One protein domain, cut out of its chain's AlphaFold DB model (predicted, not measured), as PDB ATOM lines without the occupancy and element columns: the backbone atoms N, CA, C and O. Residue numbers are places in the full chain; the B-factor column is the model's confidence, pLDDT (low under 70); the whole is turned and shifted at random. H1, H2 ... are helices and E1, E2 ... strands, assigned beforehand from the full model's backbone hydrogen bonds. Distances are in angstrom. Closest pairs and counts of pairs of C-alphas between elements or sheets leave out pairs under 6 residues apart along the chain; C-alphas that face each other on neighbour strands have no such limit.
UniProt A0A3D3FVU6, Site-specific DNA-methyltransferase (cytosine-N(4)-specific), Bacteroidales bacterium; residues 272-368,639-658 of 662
ATOM      1  N   TYR A 272     -32.026  24.078   6.053       88.81
ATOM      2  CA  TYR A 272     -32.384  24.026   7.479       88.81
ATOM      3  C   TYR A 272     -32.774  25.398   8.056       88.81
ATOM      4  O   TYR A 272     -33.285  25.476   9.176       88.81
ATOM      5  N   GLY A 273     -32.564  26.480   7.304       92.00
ATOM      6  CA  GLY A 273     -32.853  27.837   7.751       92.00
ATOM      7  C   GLY A 273     -31.833  28.847   7.246       92.00
ATOM      8  O   GLY A 273     -30.667  28.529   7.045       92.00
ATOM      9  N   GLU A 274     -32.261  30.097   7.097       93.50
ATOM     10  CA  GLU A 274     -31.432  31.177   6.547       93.50
ATOM     11  C   GLU A 274     -31.152  32.232   7.614       93.50
ATOM     12  O   GLU A 274     -32.061  32.632   8.339       93.50
ATOM     13  N   VAL A 275     -29.918  32.736   7.675       95.69
ATOM     14  CA  VAL A 275     -29.587  33.964   8.414       95.69
ATOM     15  C   VAL A 275     -29.090  34.997   7.415       95.69
ATOM     16  O   VAL A 275     -27.992  34.869   6.866       95.69
ATOM     17  N   PHE A 276     -29.888  36.037   7.202       96.00
ATOM     18  CA  PHE A 276     -29.600  37.091   6.240       96.00
ATOM     19  C   PHE A 276     -29.862  38.461   6.857       96.00
ATOM     20  O   PHE A 276     -30.920  38.686   7.432       96.00
ATOM     21  N   ILE A 277     -28.915  39.388   6.739       96.00
ATOM     22  CA  ILE A 277     -29.077  40.772   7.194       96.00
ATOM     23  C   ILE A 277     -28.897  41.661   5.968       96.00
ATOM     24  O   ILE A 277     -27.784  41.798   5.467       96.00
ATOM     25  N   ALA A 278     -30.000  42.222   5.480       96.88
ATOM     26  CA  ALA A 278     -30.009  43.163   4.375       96.88
ATOM     27  C   ALA A 278     -29.321  44.471   4.776       96.88
ATOM     28  O   ALA A 278     -29.439  44.932   5.916       96.88
ATOM     29  N   GLU A 279     -28.650  45.106   3.822       96.19
ATOM     30  CA  GLU A 279     -28.015  46.393   4.087       96.19
ATOM     31  C   GLU A 279     -29.066  47.509   4.178       96.19
ATOM     32  O   GLU A 279     -28.988  48.368   5.052       96.19
ATOM     33  N   ASN A 280     -30.094  47.471   3.325       97.50
ATOM     34  CA  ASN A 280     -31.111  48.519   3.218       97.50
ATOM     35  C   ASN A 280     -32.536  47.977   2.994       97.50
ATOM     36  O   ASN A 280     -32.727  46.798   2.684       97.50
ATOM     37  N   SER A 281     -33.538  48.859   3.108       97.19
ATOM     38  CA  SER A 281     -34.956  48.532   2.908       97.19
ATOM     39  C   SER A 281     -35.269  47.843   1.583       97.19
ATOM     40  O   SER A 281     -36.041  46.889   1.571       97.19
ATOM     41  N   THR A 282     -34.694  48.300   0.468       96.19
ATOM     42  CA  THR A 282     -34.987  47.734  -0.858       96.19
ATOM     43  C   THR A 282     -34.561  46.274  -0.933       96.19
ATOM     44  O   THR A 282     -35.327  45.427  -1.386       96.19
ATOM     45  N   GLU A 283     -33.360  45.966  -0.439       97.38
ATOM     46  CA  GLU A 283     -32.887  44.587  -0.355       97.38
ATOM     47  C   GLU A 283     -33.731  43.761   0.619       97.38
ATOM     48  O   GLU A 283     -34.082  42.626   0.323       97.38
ATOM     49  N   PHE A 284     -34.109  44.311   1.770       97.69
ATOM     50  CA  PHE A 284     -34.952  43.577   2.708       97.69
ATOM     51  C   PHE A 284     -36.309  43.206   2.097       97.69
ATOM     52  O   PHE A 284     -36.721  42.049   2.151       97.69
ATOM     53  N   LEU A 285     -36.989  44.168   1.469       96.75
ATOM     54  CA  LEU A 285     -38.293  43.939   0.851       96.75
ATOM     55  C   LEU A 285     -38.207  42.965  -0.338       96.75
ATOM     56  O   LEU A 285     -39.140  42.186  -0.537       96.75
ATOM     57  N   SER A 286     -37.089  42.936  -1.080       96.38
ATOM     58  CA  SER A 286     -36.880  41.941  -2.144       96.38
ATOM     59  C   SER A 286     -36.771  40.514  -1.607       96.38
ATOM     60  O   SER A 286     -37.289  39.583  -2.232       96.38
ATOM     61  N   ILE A 287     -36.169  40.342  -0.425       96.00
ATOM     62  CA  ILE A 287     -36.109  39.062   0.290       96.00
ATOM     63  C   ILE A 287     -37.481  38.668   0.842       96.00
ATOM     64  O   ILE A 287     -37.881  37.515   0.693       96.00
ATOM     65  N   ILE A 288     -38.228  39.605   1.444       95.31
ATOM     66  CA  ILE A 288     -39.588  39.328   1.945       95.31
ATOM     67  C   ILE A 288     -40.494  38.851   0.816       95.31
ATOM     68  O   ILE A 288     -41.183  37.844   0.969       95.31
ATOM     69  N   LYS A 289     -40.423  39.495  -0.351       93.62
ATOM     70  CA  LYS A 289     -41.124  39.028  -1.548       93.62
ATOM     71  C   LYS A 289     -40.646  37.649  -2.012       93.62
ATOM     72  O   LYS A 289     -41.442  36.836  -2.475       93.62
ATOM     73  N   GLY A 290     -39.354  37.360  -1.851       93.50
ATOM     74  CA  GLY A 290     -38.754  36.053  -2.120       93.50
ATOM     75  C   GLY A 290     -39.385  34.901  -1.339       93.50
ATOM     76  O   GLY A 290     -39.473  33.798  -1.875       93.50
ATOM     77  N   LEU A 291     -39.913  35.149  -0.133       92.00
ATOM     78  CA  LEU A 291     -40.632  34.138   0.662       92.00
ATOM     79  C   LEU A 291     -41.893  33.615  -0.046       92.00
ATOM     80  O   LEU A 291     -42.361  32.509   0.227       92.00
ATOM     81  N   TYR A 292     -42.459  34.401  -0.963       89.38
ATOM     82  CA  TYR A 292     -43.668  34.036  -1.704       89.38
ATOM     83  C   TYR A 292     -43.352  33.113  -2.885       89.38
ATOM     84  O   TYR A 292     -44.251  32.468  -3.431       89.38
ATOM     85  N   ASN A 293     -42.075  33.028  -3.269       91.56
ATOM     86  CA  ASN A 293     -41.613  32.226  -4.387       91.56
ATOM     87  C   ASN A 293     -41.753  30.719  -4.089       91.56
ATOM     88  O   ASN A 293     -41.487  30.245  -2.983       91.56
ATOM     89  N   LYS A 294     -42.168  29.946  -5.101       91.56
ATOM     90  CA  LYS A 294     -42.324  28.487  -4.996       91.56
ATOM     91  C   LYS A 294     -41.002  27.783  -4.694       91.56
ATOM     92  O   LYS A 294     -41.010  26.857  -3.889       91.56
ATOM     93  N   ASP A 295     -39.899  28.254  -5.269       93.81
ATOM     94  CA  ASP A 295     -38.573  27.666  -5.082       93.81
ATOM     95  C   ASP A 295     -38.137  27.783  -3.618       93.81
ATOM     96  O   ASP A 295     -37.703  26.793  -3.031       93.81
ATOM     97  N   PHE A 296     -38.370  28.948  -2.991       93.81
ATOM     98  CA  PHE A 296     -38.123  29.157  -1.560       93.81
ATOM     99  C   PHE A 296     -38.886  28.140  -0.705       93.81
ATOM    100  O   PHE A 296     -38.307  27.505   0.179       93.81
ATOM    101  N   LYS A 297     -40.182  27.965  -0.997       90.62
ATOM    102  CA  LYS A 297     -41.072  27.045  -0.276       90.62
ATOM    103  C   LYS A 297     -40.685  25.578  -0.454       90.62
ATOM    104  O   LYS A 297     -40.889  24.799   0.469       90.62
ATOM    105  N   SER A 298     -40.174  25.195  -1.625       91.38
ATOM    106  CA  SER A 298     -39.778  23.810  -1.908       91.38
ATOM    107  C   SER A 298     -38.369  23.455  -1.442       91.38
ATOM    108  O   SER A 298     -38.106  22.291  -1.160       91.38
ATOM    109  N   TYR A 299     -37.462  24.431  -1.396       94.19
ATOM    110  CA  TYR A 299     -36.063  24.201  -1.047       94.19
ATOM    111  C   TYR A 299     -35.866  24.007   0.457       94.19
ATOM    112  O   TYR A 299     -35.124  23.118   0.875       94.19
ATOM    113  N   HIS A 300     -36.526  24.831   1.271       92.88
ATOM    114  CA  HIS A 300     -36.381  24.767   2.720       92.88
ATOM    115  C   HIS A 300     -37.238  23.672   3.327       92.88
ATOM    116  O   HIS A 300     -38.362  23.404   2.897       92.88
ATOM    117  N   ARG A 301     -36.719  23.083   4.400       90.38
ATOM    118  CA  ARG A 301     -37.490  22.174   5.232       90.38
ATOM    119  C   ARG A 301     -38.665  22.900   5.874       90.38
ATOM    120  O   ARG A 301     -38.616  24.084   6.196       90.38
ATOM    121  N   GLU A 302     -39.726  22.150   6.124       89.00
ATOM    122  CA  GLU A 302     -40.956  22.685   6.704       89.00
ATOM    123  C   GLU A 302     -40.801  23.113   8.177       89.00
ATOM    124  O   GLU A 302     -41.565  23.946   8.662       89.00
ATOM    125  N   ASP A 303     -39.794  22.587   8.880       88.19
ATOM    126  CA  ASP A 303     -39.423  22.960  10.248       88.19
ATOM    127  C   ASP A 303     -38.309  24.021  10.329       88.19
ATOM    128  O   ASP A 303     -37.855  24.337  11.434       88.19
ATOM    129  N   ALA A 304     -37.884  24.576   9.186       91.25
ATOM    130  CA  ALA A 304     -36.811  25.561   9.112       91.25
ATOM    131  C   ALA A 304     -37.168  26.876   9.824       91.25
ATOM    132  O   ALA A 304     -38.316  27.341   9.830       91.25
ATOM    133  N   VAL A 305     -36.138  27.491  10.407       92.88
ATOM    134  CA  VAL A 305     -36.206  28.807  11.050       92.88
ATOM    135  C   VAL A 305     -35.347  29.780  10.257       92.88
ATOM    136  O   VAL A 305     -34.201  29.484   9.944       92.88
ATOM    137  N   HIS A 306     -35.880  30.959   9.958       95.38
ATOM    138  CA  HIS A 306     -35.158  32.005   9.243       95.38
ATOM    139  C   HIS A 306     -35.010  33.246  10.121       95.38
ATOM    140  O   HIS A 306     -35.951  33.644  10.808       95.38
ATOM    141  N   PHE A 307     -33.843  33.878  10.069       96.88
ATOM    142  CA  PHE A 307     -33.560  35.175  10.668       96.88
ATOM    143  C   PHE A 307     -33.253  36.174   9.561       96.88
ATOM    144  O   PHE A 307     -32.190  36.116   8.946       96.88
ATOM    145  N   LEU A 308     -34.189  37.087   9.312       97.62
ATOM    146  CA  LEU A 308     -34.064  38.110   8.276       97.62
ATOM    147  C   LEU A 308     -33.961  39.483   8.932       97.62
ATOM    148  O   LEU A 308     -34.904  39.926   9.573       97.62
ATOM    149  N   GLY A 309     -32.824  40.153   8.810       97.44
ATOM    150  CA  GLY A 309     -32.594  41.490   9.351       97.44
ATOM    151  C   GLY A 309     -32.438  42.555   8.283       97.44
ATOM    152  O   GLY A 309     -32.269  42.243   7.107       97.44
ATOM    153  N   VAL A 310     -32.452  43.815   8.707       97.50
ATOM    154  CA  VAL A 310     -32.181  44.968   7.838       97.50
ATOM    155  C   VAL A 310     -31.507  46.079   8.626       97.50
ATOM    156  O   VAL A 310     -32.087  46.545   9.596       97.50
ATOM    157  N   LYS A 311     -30.303  46.514   8.234       94.25
ATOM    158  CA  LYS A 311     -29.540  47.539   8.976       94.25
ATOM    159  C   LYS A 311     -30.138  48.933   8.820       94.25
ATOM    160  O   LYS A 311     -30.497  49.565   9.809       94.25
ATOM    161  N   PHE A 312     -30.247  49.405   7.579       95.25
ATOM    162  CA  PHE A 312     -30.813  50.711   7.254       95.25
ATOM    163  C   PHE A 312     -32.251  50.540   6.774       95.25
ATOM    164  O   PHE A 312     -32.504  50.253   5.604       95.25
ATOM    165  N   PHE A 313     -33.195  50.685   7.696       96.12
ATOM    166  CA  PHE A 313     -34.608  50.428   7.440       96.12
ATOM    167  C   PHE A 313     -35.444  51.708   7.464       96.12
ATOM    168  O   PHE A 313     -35.083  52.726   8.053       96.12
ATOM    169  N   ASN A 314     -36.610  51.613   6.842       96.19
ATOM    170  CA  ASN A 314     -37.702  52.566   6.934       96.19
ATOM    171  C   ASN A 314     -38.941  51.851   7.507       96.19
ATOM    172  O   ASN A 314     -38.913  50.651   7.797       96.19
ATOM    173  N   LEU A 315     -40.037  52.592   7.678       97.25
ATOM    174  CA  LEU A 315     -41.270  52.055   8.256       97.25
ATOM    175  C   LEU A 315     -41.858  50.889   7.442       97.25
ATOM    176  O   LEU A 315     -42.424  49.972   8.035       97.25
ATOM    177  N   ASP A 316     -41.656  50.872   6.122       96.81
ATOM    178  CA  ASP A 316     -42.146  49.810   5.234       96.81
ATOM    179  C   ASP A 316     -41.604  48.431   5.629       96.81
ATOM    180  O   ASP A 316     -42.351  47.455   5.633       96.81
ATOM    181  N   CYS A 317     -40.331  48.332   6.036       97.56
ATOM    182  CA  CYS A 317     -39.755  47.065   6.499       97.56
ATOM    183  C   CYS A 317     -40.470  46.515   7.739       97.56
ATOM    184  O   CYS A 317     -40.660  45.307   7.860       97.56
ATOM    185  N   LEU A 318     -40.859  47.400   8.661       97.69
ATOM    186  CA  LEU A 318     -41.546  47.031   9.901       97.69
ATOM    187  C   LEU A 318     -43.032  46.735   9.666       97.69
ATOM    188  O   LEU A 318     -43.627  45.951  10.409       97.69
ATOM    189  N   TYR A 319     -43.615  47.368   8.646       97.06
ATOM    190  CA  TYR A 319     -44.987  47.165   8.213       97.06
ATOM    191  C   TYR A 319     -45.133  45.852   7.440       97.06
ATOM    192  O   TYR A 319     -45.723  44.913   7.963       97.06
ATOM    193  N   PHE A 320     -44.551  45.728   6.244       95.81
ATOM    194  CA  PHE A 320     -44.843  44.634   5.300       95.81
ATOM    195  C   PHE A 320     -44.415  43.240   5.763       95.81
ATOM    196  O   PHE A 320     -44.851  42.238   5.200       95.81
ATOM    197  N   ILE A 321     -43.593  43.139   6.807       95.62
ATOM    198  CA  ILE A 321     -43.250  41.842   7.393       95.62
ATOM    199  C   ILE A 321     -44.482  41.090   7.921       95.62
ATOM    200  O   ILE A 321     -44.461  39.866   7.970       95.62
ATOM    201  N   HIS A 322     -45.571  41.780   8.289       93.00
ATOM    202  CA  HIS A 322     -46.785  41.103   8.755       93.00
ATOM    203  C   HIS A 322     -47.514  40.329   7.641       93.00
ATOM    204  O   HIS A 322     -48.157  39.322   7.940       93.00
ATOM    205  N   ASN A 323     -47.361  40.739   6.375       91.38
ATOM    206  CA  ASN A 323     -48.017  40.114   5.222       91.38
ATOM    207  C   ASN A 323     -47.552  38.672   4.996       91.38
ATOM    208  O   ASN A 323     -48.259  37.899   4.367       91.38
ATOM    209  N   ILE A 324     -46.385  38.261   5.515       92.50
ATOM    210  CA  ILE A 324     -45.870  36.890   5.330       92.50
ATOM    211  C   ILE A 324     -46.847  35.808   5.827       92.50
ATOM    212  O   ILE A 324     -46.825  34.687   5.311       92.50
ATOM    213  N   ASN A 325     -47.727  36.167   6.772       89.06
ATOM    214  CA  ASN A 325     -48.813  35.326   7.283       89.06
ATOM    215  C   ASN A 325     -49.755  34.856   6.171       89.06
ATOM    216  O   ASN A 325     -50.127  33.681   6.143       89.06
ATOM    217  N   ASP A 326     -50.056  35.719   5.206       87.25
ATOM    218  CA  ASP A 326     -50.946  35.396   4.087       87.25
ATOM    219  C   ASP A 326     -50.286  34.444   3.075       87.25
ATOM    220  O   ASP A 326     -50.955  33.804   2.264       87.25
ATOM    221  N   TYR A 327     -48.965  34.269   3.176       87.62
ATOM    222  CA  TYR A 327     -48.167  33.429   2.286       87.62
ATOM    223  C   TYR A 327     -47.630  32.161   2.960       87.62
ATOM    224  O   TYR A 327     -46.783  31.479   2.373       87.62
ATOM    225  N   GLY A 328     -48.159  31.788   4.130       89.62
ATOM    226  CA  GLY A 328     -47.852  30.522   4.804       89.62
ATOM    227  C   GLY A 328     -46.614  30.559   5.700       89.62
ATOM    228  O   GLY A 328     -46.019  29.515   5.960       89.62
ATOM    229  N   TYR A 329     -46.220  31.739   6.176       92.31
ATOM    230  CA  TYR A 329     -45.144  31.915   7.151       92.31
ATOM    231  C   TYR A 329     -45.647  32.693   8.353       92.31
ATOM    232  O   TYR A 329     -46.495  33.550   8.208       92.31
ATOM    233  N   VAL A 330     -45.097  32.456   9.537       92.12
ATOM    234  CA  VAL A 330     -45.444  33.213  10.739       92.12
ATOM    235  C   VAL A 330     -44.240  33.934  11.312       92.12
ATOM    236  O   VAL A 330     -43.150  33.366  11.442       92.12
ATOM    237  N   LEU A 331     -44.461  35.181  11.722       94.50
ATOM    238  CA  LEU A 331     -43.483  35.953  12.474       94.50
ATOM    239  C   LEU A 331     -43.480  35.498  13.940       94.50
ATOM    240  O   LEU A 331     -44.489  35.601  14.641       94.50
ATOM    241  N   ARG A 332     -42.346  34.983  14.418       92.81
ATOM    242  CA  ARG A 332     -42.188  34.455  15.784       92.81
ATOM    243  C   ARG A 332     -41.605  35.456  16.763       92.81
ATOM    244  O   ARG A 332     -41.952  35.377  17.935       92.81
ATOM    245  N   ASN A 333     -40.754  36.365  16.298       94.38
ATOM    246  CA  ASN A 333     -40.230  37.500  17.051       94.38
ATOM    247  C   ASN A 333     -39.761  38.580  16.072       94.38
ATOM    248  O   ASN A 333     -39.238  38.255  15.006       94.38
ATOM    249  N   MET A 334     -39.835  39.841  16.491       97.31
ATOM    250  CA  MET A 334     -38.931  40.878  16.005       97.31
ATOM    251  C   MET A 334     -37.884  41.133  17.088       97.31
ATOM    252  O   MET A 334     -38.227  41.484  18.216       97.31
ATOM    253  N   ILE A 335     -36.624  40.911  16.746       97.00
ATOM    254  CA  ILE A 335     -35.470  40.991  17.633       97.00
ATOM    255  C   ILE A 335     -34.764  42.312  17.365       97.00
ATOM    256  O   ILE A 335     -34.481  42.651  16.218       97.00
ATOM    257  N   ILE A 336     -34.468  43.052  18.423       96.94
ATOM    258  CA  ILE A 336     -33.714  44.299  18.352       96.94
ATOM    259  C   ILE A 336     -32.236  43.973  18.492       96.94
ATOM    260  O   ILE A 336     -31.808  43.463  19.529       96.94
ATOM    261  N   VAL A 337     -31.446  44.300  17.474       95.62
ATOM    262  CA  VAL A 337     -29.988  44.270  17.569       95.62
ATOM    263  C   VAL A 337     -29.489  45.692  17.784       95.62
ATOM    264  O   VAL A 337     -29.686  46.568  16.944       95.62
ATOM    265  N   SER A 338     -28.868  45.928  18.935       92.06
ATOM    266  CA  SER A 338     -28.262  47.207  19.297       92.06
ATOM    267  C   SER A 338     -26.884  47.349  18.652       92.06
ATOM    268  O   SER A 338     -26.043  46.453  18.745       92.06
ATOM    269  N   ASN A 339     -26.653  48.505  18.035       83.25
ATOM    270  CA  ASN A 339     -25.352  48.966  17.569       83.25
ATOM    271  C   ASN A 339     -25.036  50.287  18.289       83.25
ATOM    272  O   ASN A 339     -25.411  51.371  17.833       83.25
ATOM    273  N   ASP A 340     -24.429  50.164  19.471       77.25
ATOM    274  CA  ASP A 340     -24.219  51.238  20.444       77.25
ATOM    275  C   ASP A 340     -25.534  51.932  20.851       77.25
ATOM    276  O   ASP A 340     -26.314  51.390  21.631       77.25
ATOM    277  N   ASN A 341     -25.790  53.124  20.310       76.88
ATOM    278  CA  ASN A 341     -26.951  53.959  20.630       76.88
ATOM    279  C   ASN A 341     -28.108  53.821  19.629       76.88
ATOM    280  O   ASN A 341     -29.154  54.434  19.836       76.88
ATOM    281  N   ASN A 342     -27.912  53.057  18.553       86.62
ATOM    282  CA  ASN A 342     -28.904  52.797  17.513       86.62
ATOM    283  C   ASN A 342     -29.296  51.321  17.508       86.62
ATOM    284  O   ASN A 342     -28.692  50.494  18.195       86.62
ATOM    285  N   TRP A 343     -30.293  50.980  16.700       94.44
ATOM    286  CA  TRP A 343     -30.777  49.616  16.588       94.44
ATOM    287  C   TRP A 343     -31.203  49.275  15.168       94.44
ATOM    288  O   TRP A 343     -31.470  50.165  14.363       94.44
ATOM    289  N   TYR A 344     -31.293  47.979  14.888       95.88
ATOM    290  CA  TYR A 344     -31.926  47.468  13.683       95.88
ATOM    291  C   TYR A 344     -32.696  46.162  13.961       95.88
ATOM    292  O   TYR A 344     -32.334  45.424  14.887       95.88
ATOM    293  N   PRO A 345     -33.792  45.883  13.229       97.69
ATOM    294  CA  PRO A 345     -34.609  44.696  13.450       97.69
ATOM    295  C   PRO A 345     -34.008  43.449  12.789       97.69
ATOM    296  O   PRO A 345     -33.456  43.500  11.687       97.69
ATOM    297  N   VAL A 346     -34.205  42.305  13.441       97.94
ATOM    298  CA  VAL A 346     -34.062  40.962  12.873       97.94
ATOM    299  C   VAL A 346     -35.340  40.178  13.146       97.94
ATOM    300  O   VAL A 346     -35.766  40.032  14.287       97.94
ATOM    301  N   PHE A 347     -35.966  39.662  12.103       97.94
ATOM    302  CA  PHE A 347     -37.236  38.955  12.162       97.94
ATOM    303  C   PHE A 347     -37.002  37.448  12.176       97.94
ATOM    304  O   PHE A 347     -36.377  36.906  11.266       97.94
ATOM    305  N   MET A 348     -37.515  36.772  13.205       96.00
ATOM    306  CA  MET A 348     -37.535  35.312  13.282       96.00
ATOM    307  C   MET A 348     -38.803  34.796  12.601       96.00
ATOM    308  O   MET A 348     -39.907  35.033  13.092       96.00
ATOM    309  N   ILE A 349     -38.648  34.077  11.496       94.88
ATOM    310  CA  ILE A 349     -39.736  33.627  10.625       94.88
ATOM    311  C   ILE A 349     -39.696  32.107  10.523       94.88
ATOM    312  O   ILE A 349     -38.627  31.512  10.409       94.88
ATOM    313  N   VAL A 350     -40.865  31.473  10.555       93.12
ATOM    314  CA  VAL A 350     -41.005  30.019  10.387       93.12
ATOM    315  C   VAL A 350     -42.205  29.709   9.504       93.12
ATOM    316  O   VAL A 350     -43.110  30.528   9.380       93.12
ATOM    317  N   ASN A 351     -42.247  28.524   8.908       90.88
ATOM    318  CA  ASN A 351     -43.400  28.082   8.124       90.88
ATOM    319  C   ASN A 351     -44.655  27.909   9.017       90.88
ATOM    320  O   ASN A 351     -44.577  27.379  10.138       90.88
ATOM    321  N   ASP A 352     -45.835  28.300   8.522       88.38
ATOM    322  CA  ASP A 352     -47.134  28.056   9.171       88.38
ATOM    323  C   ASP A 352     -47.621  26.605   8.992       88.38
ATOM    324  O   ASP A 352     -48.756  26.309   8.626       88.38
ATOM    325  N   SER A 353     -46.728  25.652   9.247       84.31
ATOM    326  CA  SER A 353     -47.041  24.231   9.157       84.31
ATOM    327  C   SER A 353     -47.927  23.753  10.310       84.31
ATOM    328  O   SER A 353     -47.599  23.949  11.479       84.31
ATOM    329  N   THR A 354     -49.000  23.025  10.013       78.31
ATOM    330  CA  THR A 354     -49.734  22.225  11.013       78.31
ATOM    331  C   THR A 354     -49.211  20.791  11.113       78.31
ATOM    332  O   THR A 354     -49.701  20.008  11.928       78.31
ATOM    333  N   ARG A 355     -48.205  20.441  10.301       80.00
ATOM    334  CA  ARG A 355     -47.625  19.100  10.211       80.00
ATOM    335  C   ARG A 355     -46.405  18.937  11.102       80.00
ATOM    336  O   ARG A 355     -46.286  17.901  11.732       80.00
ATOM    337  N   VAL A 356     -45.519  19.927  11.195       79.38
ATOM    338  CA  VAL A 356     -44.250  19.781  11.932       79.38
ATOM    339  C   VAL A 356     -43.897  20.995  12.773       79.38
ATOM    340  O   VAL A 356     -44.068  22.146  12.361       79.38
ATOM    341  N   GLN A 357     -43.399  20.731  13.982       79.44
ATOM    342  CA  GLN A 357     -42.876  21.780  14.851       79.44
ATOM    343  C   GLN A 357     -41.552  22.278  14.289       79.44
ATOM    344  O   GLN A 357     -40.686  21.466  13.973       79.44
ATOM    345  N   TYR A 358     -41.387  23.598  14.194       82.44
ATOM    346  CA  TYR A 358     -40.091  24.169  13.848       82.44
ATOM    347  C   TYR A 358     -39.098  23.896  14.980       82.44
ATOM    348  O   TYR A 358     -39.467  23.873  16.160       82.44
ATOM    349  N   ARG A 359     -37.838  23.660  14.620       75.25
ATOM    350  CA  ARG A 359     -36.804  23.218  15.562       75.25
ATOM    351  C   ARG A 359     -35.698  24.248  15.651       75.25
ATOM    352  O   ARG A 359     -35.311  24.848  14.656       75.25
ATOM    353  N   PHE A 360     -35.180  24.438  16.856       78.94
ATOM    354  CA  PHE A 360     -34.061  25.334  17.101       78.94
ATOM    355  C   PHE A 360     -33.324  24.959  18.384       78.94
ATOM    356  O   PHE A 360     -33.865  24.309  19.282       78.94
ATOM    357  N   CYS A 361     -32.072  25.385  18.471       78.88
ATOM    358  CA  CYS A 361     -31.148  25.054  19.545       78.88
ATOM    359  C   CYS A 361     -31.183  26.105  20.663       78.88
ATOM    360  O   CYS A 361     -30.167  26.728  20.969       78.88
ATOM    361  N   LEU A 362     -32.345  26.291  21.307       79.19
ATOM    362  CA  LEU A 362     -32.513  27.282  22.385       79.19
ATOM    363  C   LEU A 362     -31.482  27.123  23.502       79.19
ATOM    364  O   LEU A 362     -30.960  28.111  24.008       79.19
ATOM    365  N   ASP A 363     -31.191  25.873  23.870       76.19
ATOM    366  CA  ASP A 363     -30.311  25.526  24.985       76.19
ATOM    367  C   ASP A 363     -28.866  26.012  24.764       76.19
ATOM    368  O   ASP A 363     -28.187  26.316  25.740       76.19
ATOM    369  N   ARG A 364     -28.418  26.201  23.510       79.44
ATOM    370  CA  ARG A 364     -27.097  26.787  23.200       79.44
ATOM    371  C   ARG A 364     -27.018  28.285  23.502       79.44
ATOM    372  O   ARG A 364     -25.923  28.800  23.698       79.44
ATOM    373  N   LEU A 365     -28.159  28.977  23.519       80.25
ATOM    374  CA  LEU A 365     -28.248  30.432  23.702       80.25
ATOM    375  C   LEU A 365     -28.918  30.840  25.021       80.25
ATOM    376  O   LEU A 365     -29.182  32.028  25.234       80.25
ATOM    377  N   ARG A 366     -29.234  29.882  25.903       83.62
ATOM    378  CA  ARG A 366     -29.804  30.198  27.215       83.62
ATOM    379  C   ARG A 366     -28.823  31.033  28.030       83.62
ATOM    380  O   ARG A 366     -27.624  30.784  28.063       83.62
ATOM    381  N   VAL A 367     -29.366  32.029  28.718       80.56
ATOM    382  CA  VAL A 367     -28.605  32.925  29.583       80.56
ATOM    383  C   VAL A 367     -28.460  32.284  30.952       80.56
ATOM    384  O   VAL A 367     -29.456  31.915  31.580       80.56
ATOM    385  N   GLU A 368     -27.232  32.203  31.447       76.81
ATOM    386  CA  GLU A 368     -26.962  31.650  32.769       76.81
ATOM    387  C   GLU A 368     -27.730  32.395  33.879       76.81
ATOM    388  O   GLU A 368     -27.929  33.621  33.831       76.81
ATOM    389  N   ASN A 639     -34.392  31.717  28.998       84.88
ATOM    390  CA  ASN A 639     -34.517  31.972  27.568       84.88
ATOM    391  C   ASN A 639     -33.925  33.353  27.234       84.88
ATOM    392  O   ASN A 639     -34.154  34.293  28.004       84.88
ATOM    393  N   PRO A 640     -33.205  33.494  26.110       88.56
ATOM    394  CA  PRO A 640     -32.723  34.784  25.649       88.56
ATOM    395  C   PRO A 640     -33.887  35.750  25.401       88.56
ATOM    396  O   PRO A 640     -35.010  35.349  25.066       88.56
ATOM    397  N   GLY A 641     -33.610  37.034  25.609       91.25
ATOM    398  CA  GLY A 641     -34.522  38.118  25.270       91.25
ATOM    399  C   GLY A 641     -34.438  38.483  23.793       91.25
ATOM    400  O   GLY A 641     -33.422  38.255  23.148       91.25
ATOM    401  N   ASP A 642     -35.491  39.096  23.276       94.12
ATOM    402  CA  ASP A 642     -35.567  39.682  21.933       94.12
ATOM    403  C   ASP A 642     -34.818  41.026  21.794       94.12
ATOM    404  O   ASP A 642     -35.076  41.790  20.868       94.12
ATOM    405  N   PHE A 643     -33.874  41.312  22.691       94.44
ATOM    406  CA  PHE A 643     -32.942  42.434  22.617       94.44
ATOM    407  C   PHE A 643     -31.507  41.910  22.759       94.44
ATOM    408  O   PHE A 643     -31.175  41.247  23.745       94.44
ATOM    409  N   ILE A 644     -30.653  42.216  21.782       92.44
ATOM    410  CA  ILE A 644     -29.279  41.713  21.669       92.44
ATOM    411  C   ILE A 644     -28.309  42.894  21.566       92.44
ATOM    412  O   ILE A 644     -28.440  43.730  20.678       92.44
ATOM    413  N   SER A 645     -27.290  42.931  22.429       87.06
ATOM    414  CA  SER A 645     -26.249  43.976  22.461       87.06
ATOM    415  C   SER A 645     -24.850  43.437  22.125       87.06
ATOM    416  O   SER A 645     -23.885  43.585  22.877       87.06
ATOM    417  N   LEU A 646     -24.720  42.771  20.973       79.88
ATOM    418  CA  LEU A 646     -23.437  42.256  20.486       79.88
ATOM    419  C   LEU A 646     -22.751  43.288  19.581       79.88
ATOM    420  O   LEU A 646     -23.262  43.633  18.528       79.88
ATOM    421  N   LYS A 647     -21.538  43.720  19.944       69.12
ATOM    422  CA  LYS A 647     -20.789  44.763  19.210       69.12
ATOM    423  C   LYS A 647     -20.162  44.327  17.874       69.12
ATOM    424  O   LYS A 647     -19.478  45.120  17.241       69.12
ATOM    425  N   ASN A 648     -20.281  43.061  17.472       76.38
ATOM    426  CA  ASN A 648     -19.576  42.525  16.302       76.38
ATOM    427  C   ASN A 648     -20.549  41.771  15.389       76.38
ATOM    428  O   ASN A 648     -21.195  40.823  15.826       76.38
ATOM    429  N   GLU A 649     -20.607  42.170  14.119       73.12
ATOM    430  CA  GLU A 649     -21.543  41.631  13.124       73.12
ATOM    431  C   GLU A 649     -21.364  40.130  12.869       73.12
ATOM    432  O   GLU A 649     -22.344  39.387  12.854       73.12
ATOM    433  N   TYR A 650     -20.123  39.649  12.766       78.00
ATOM    434  CA  TYR A 650     -19.856  38.214  12.648       78.00
ATOM    435  C   TYR A 650     -20.379  37.452  13.872       78.00
ATOM    436  O   TYR A 650     -20.946  36.370  13.734       78.00
ATOM    437  N   LYS A 651     -20.263  38.038  15.073       84.38
ATOM    438  CA  LYS A 651     -20.853  37.452  16.286       84.38
ATOM    439  C   LYS A 651     -22.380  37.454  16.244       84.38
ATOM    440  O   LYS A 651     -22.964  36.504  16.745       84.38
ATOM    441  N   ILE A 652     -23.018  38.465  15.652       86.94
ATOM    442  CA  ILE A 652     -24.481  38.526  15.503       86.94
ATOM    443  C   ILE A 652     -24.968  37.442  14.540       86.94
ATOM    444  O   ILE A 652     -25.870  36.683  14.885       86.94
ATOM    445  N   LYS A 653     -24.353  37.326  13.356       87.12
ATOM    446  CA  LYS A 653     -24.726  36.283  12.393       87.12
ATOM    447  C   LYS A 653     -24.530  34.895  12.998       87.12
ATOM    448  O   LYS A 653     -25.467  34.102  13.010       87.12
ATOM    449  N   LYS A 654     -23.358  34.652  13.592       88.25
ATOM    450  CA  LYS A 654     -23.054  33.394  14.277       88.25
ATOM    451  C   LYS A 654     -24.038  33.098  15.414       88.25
ATOM    452  O   LYS A 654     -24.461  31.960  15.557       88.25
ATOM    453  N   TYR A 655     -24.445  34.107  16.185       90.19
ATOM    454  CA  TYR A 655     -25.432  33.947  17.257       90.19
ATOM    455  C   TYR A 655     -26.767  33.393  16.735       90.19
ATOM    456  O   TYR A 655     -27.326  32.477  17.333       90.19
ATOM    457  N   PHE A 656     -27.265  33.903  15.604       91.75
ATOM    458  CA  PHE A 656     -28.480  33.373  14.981       91.75
ATOM    459  C   PHE A 656     -28.258  32.011  14.314       91.75
ATOM    460  O   PHE A 656     -29.132  31.151  14.387       91.75
ATOM    461  N   GLU A 657     -27.088  31.771  13.716       90.44
ATOM    462  CA  GLU A 657     -26.728  30.460  13.157       90.44
ATOM    463  C   GLU A 657     -26.658  29.372  14.240       90.44
ATOM    464  O   GLU A 657     -27.129  28.261  14.009       90.44
ATOM    465  N   ASP A 658     -26.152  29.694  15.434       87.25
ATOM    466  CA  ASP A 658     -26.096  28.782  16.584       87.25
ATOM    467  C   ASP A 658     -27.504  28.393  17.083       87.25
ATOM    468  O   ASP A 658     -27.670  27.335  17.701       87.25
TER     469      ASP A 658
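Overview. This is residues 272 to 368 and 639 to 658 of the 662 residues of the protein "Site-specific DNA-methyltransferase (cytosine-N(4)-specific)" of Bacteroidales bacterium (UniProt A0A3D3FVU6). A strongly twisted sheet of four strands forms the middle, with H1 and H3 side by side over one face and H4 over the other; small H2 lies off the sheet. The 117 printed residues include four named helices and four named strands, in the order E1 H1 H2 E2 H3 E3 E4 H4; the mixed sheet runs E1 E2 E4 E3. The class is mixed, helices and strands, in three layers. The whole is compact, with a radius of gyration of the C-alphas of 14.0 A and spans of 38 by 34 by 20 A.

Arrangement. E1, residues 275 to 280, H1, residues 281 to 290, H2, residues 294 to 299, and E2, residues 305 to 312, form a strand-helix-strand unit, two parallel neighbour strands with helices between, its crossover right-handed. N 276 and O 307 are 2.9 A apart, within hydrogen-bond range. H1 touches H3, residues 315 to 327, the same way at a shallow tilt of 1 degrees; their closest C-alphas, of Ser 281 and Cys 317, are 6.2 A apart. E3, residues 329 to 339, and E4, residues 342 to 351, form an antiparallel hairpin, with N 335 and O 346 2.7 A apart. E4 is antiparallel to E2, with N 306 and O 349 2.8 A apart. E2, H3 and E3 form a split unit, E4 between its strands, its crossover right-handed. H4, residues 649 to 658, is over E2 at a height over the sheet of 9.0 A. Each O i to N i+4 pair is within range in H1, H2 and H4; in H3 2 of 9 are, and 7 of 10 O i to N i+3 pairs.

Along the chain. E1 begins at C-alpha 275 (-29.587, 33.964, 8.414). H3 is 20.7 A long, E3 28.1 A and E4 30.2 A. H4 ends at C-alpha 658 (-26.096, 28.782, 16.584).

Size, cuts and confidence. Residues 369 to 638 are not printed; C-alphas 368 and 639 are 9.2 A apart across the cut. Residue 647 is under pLDDT 70.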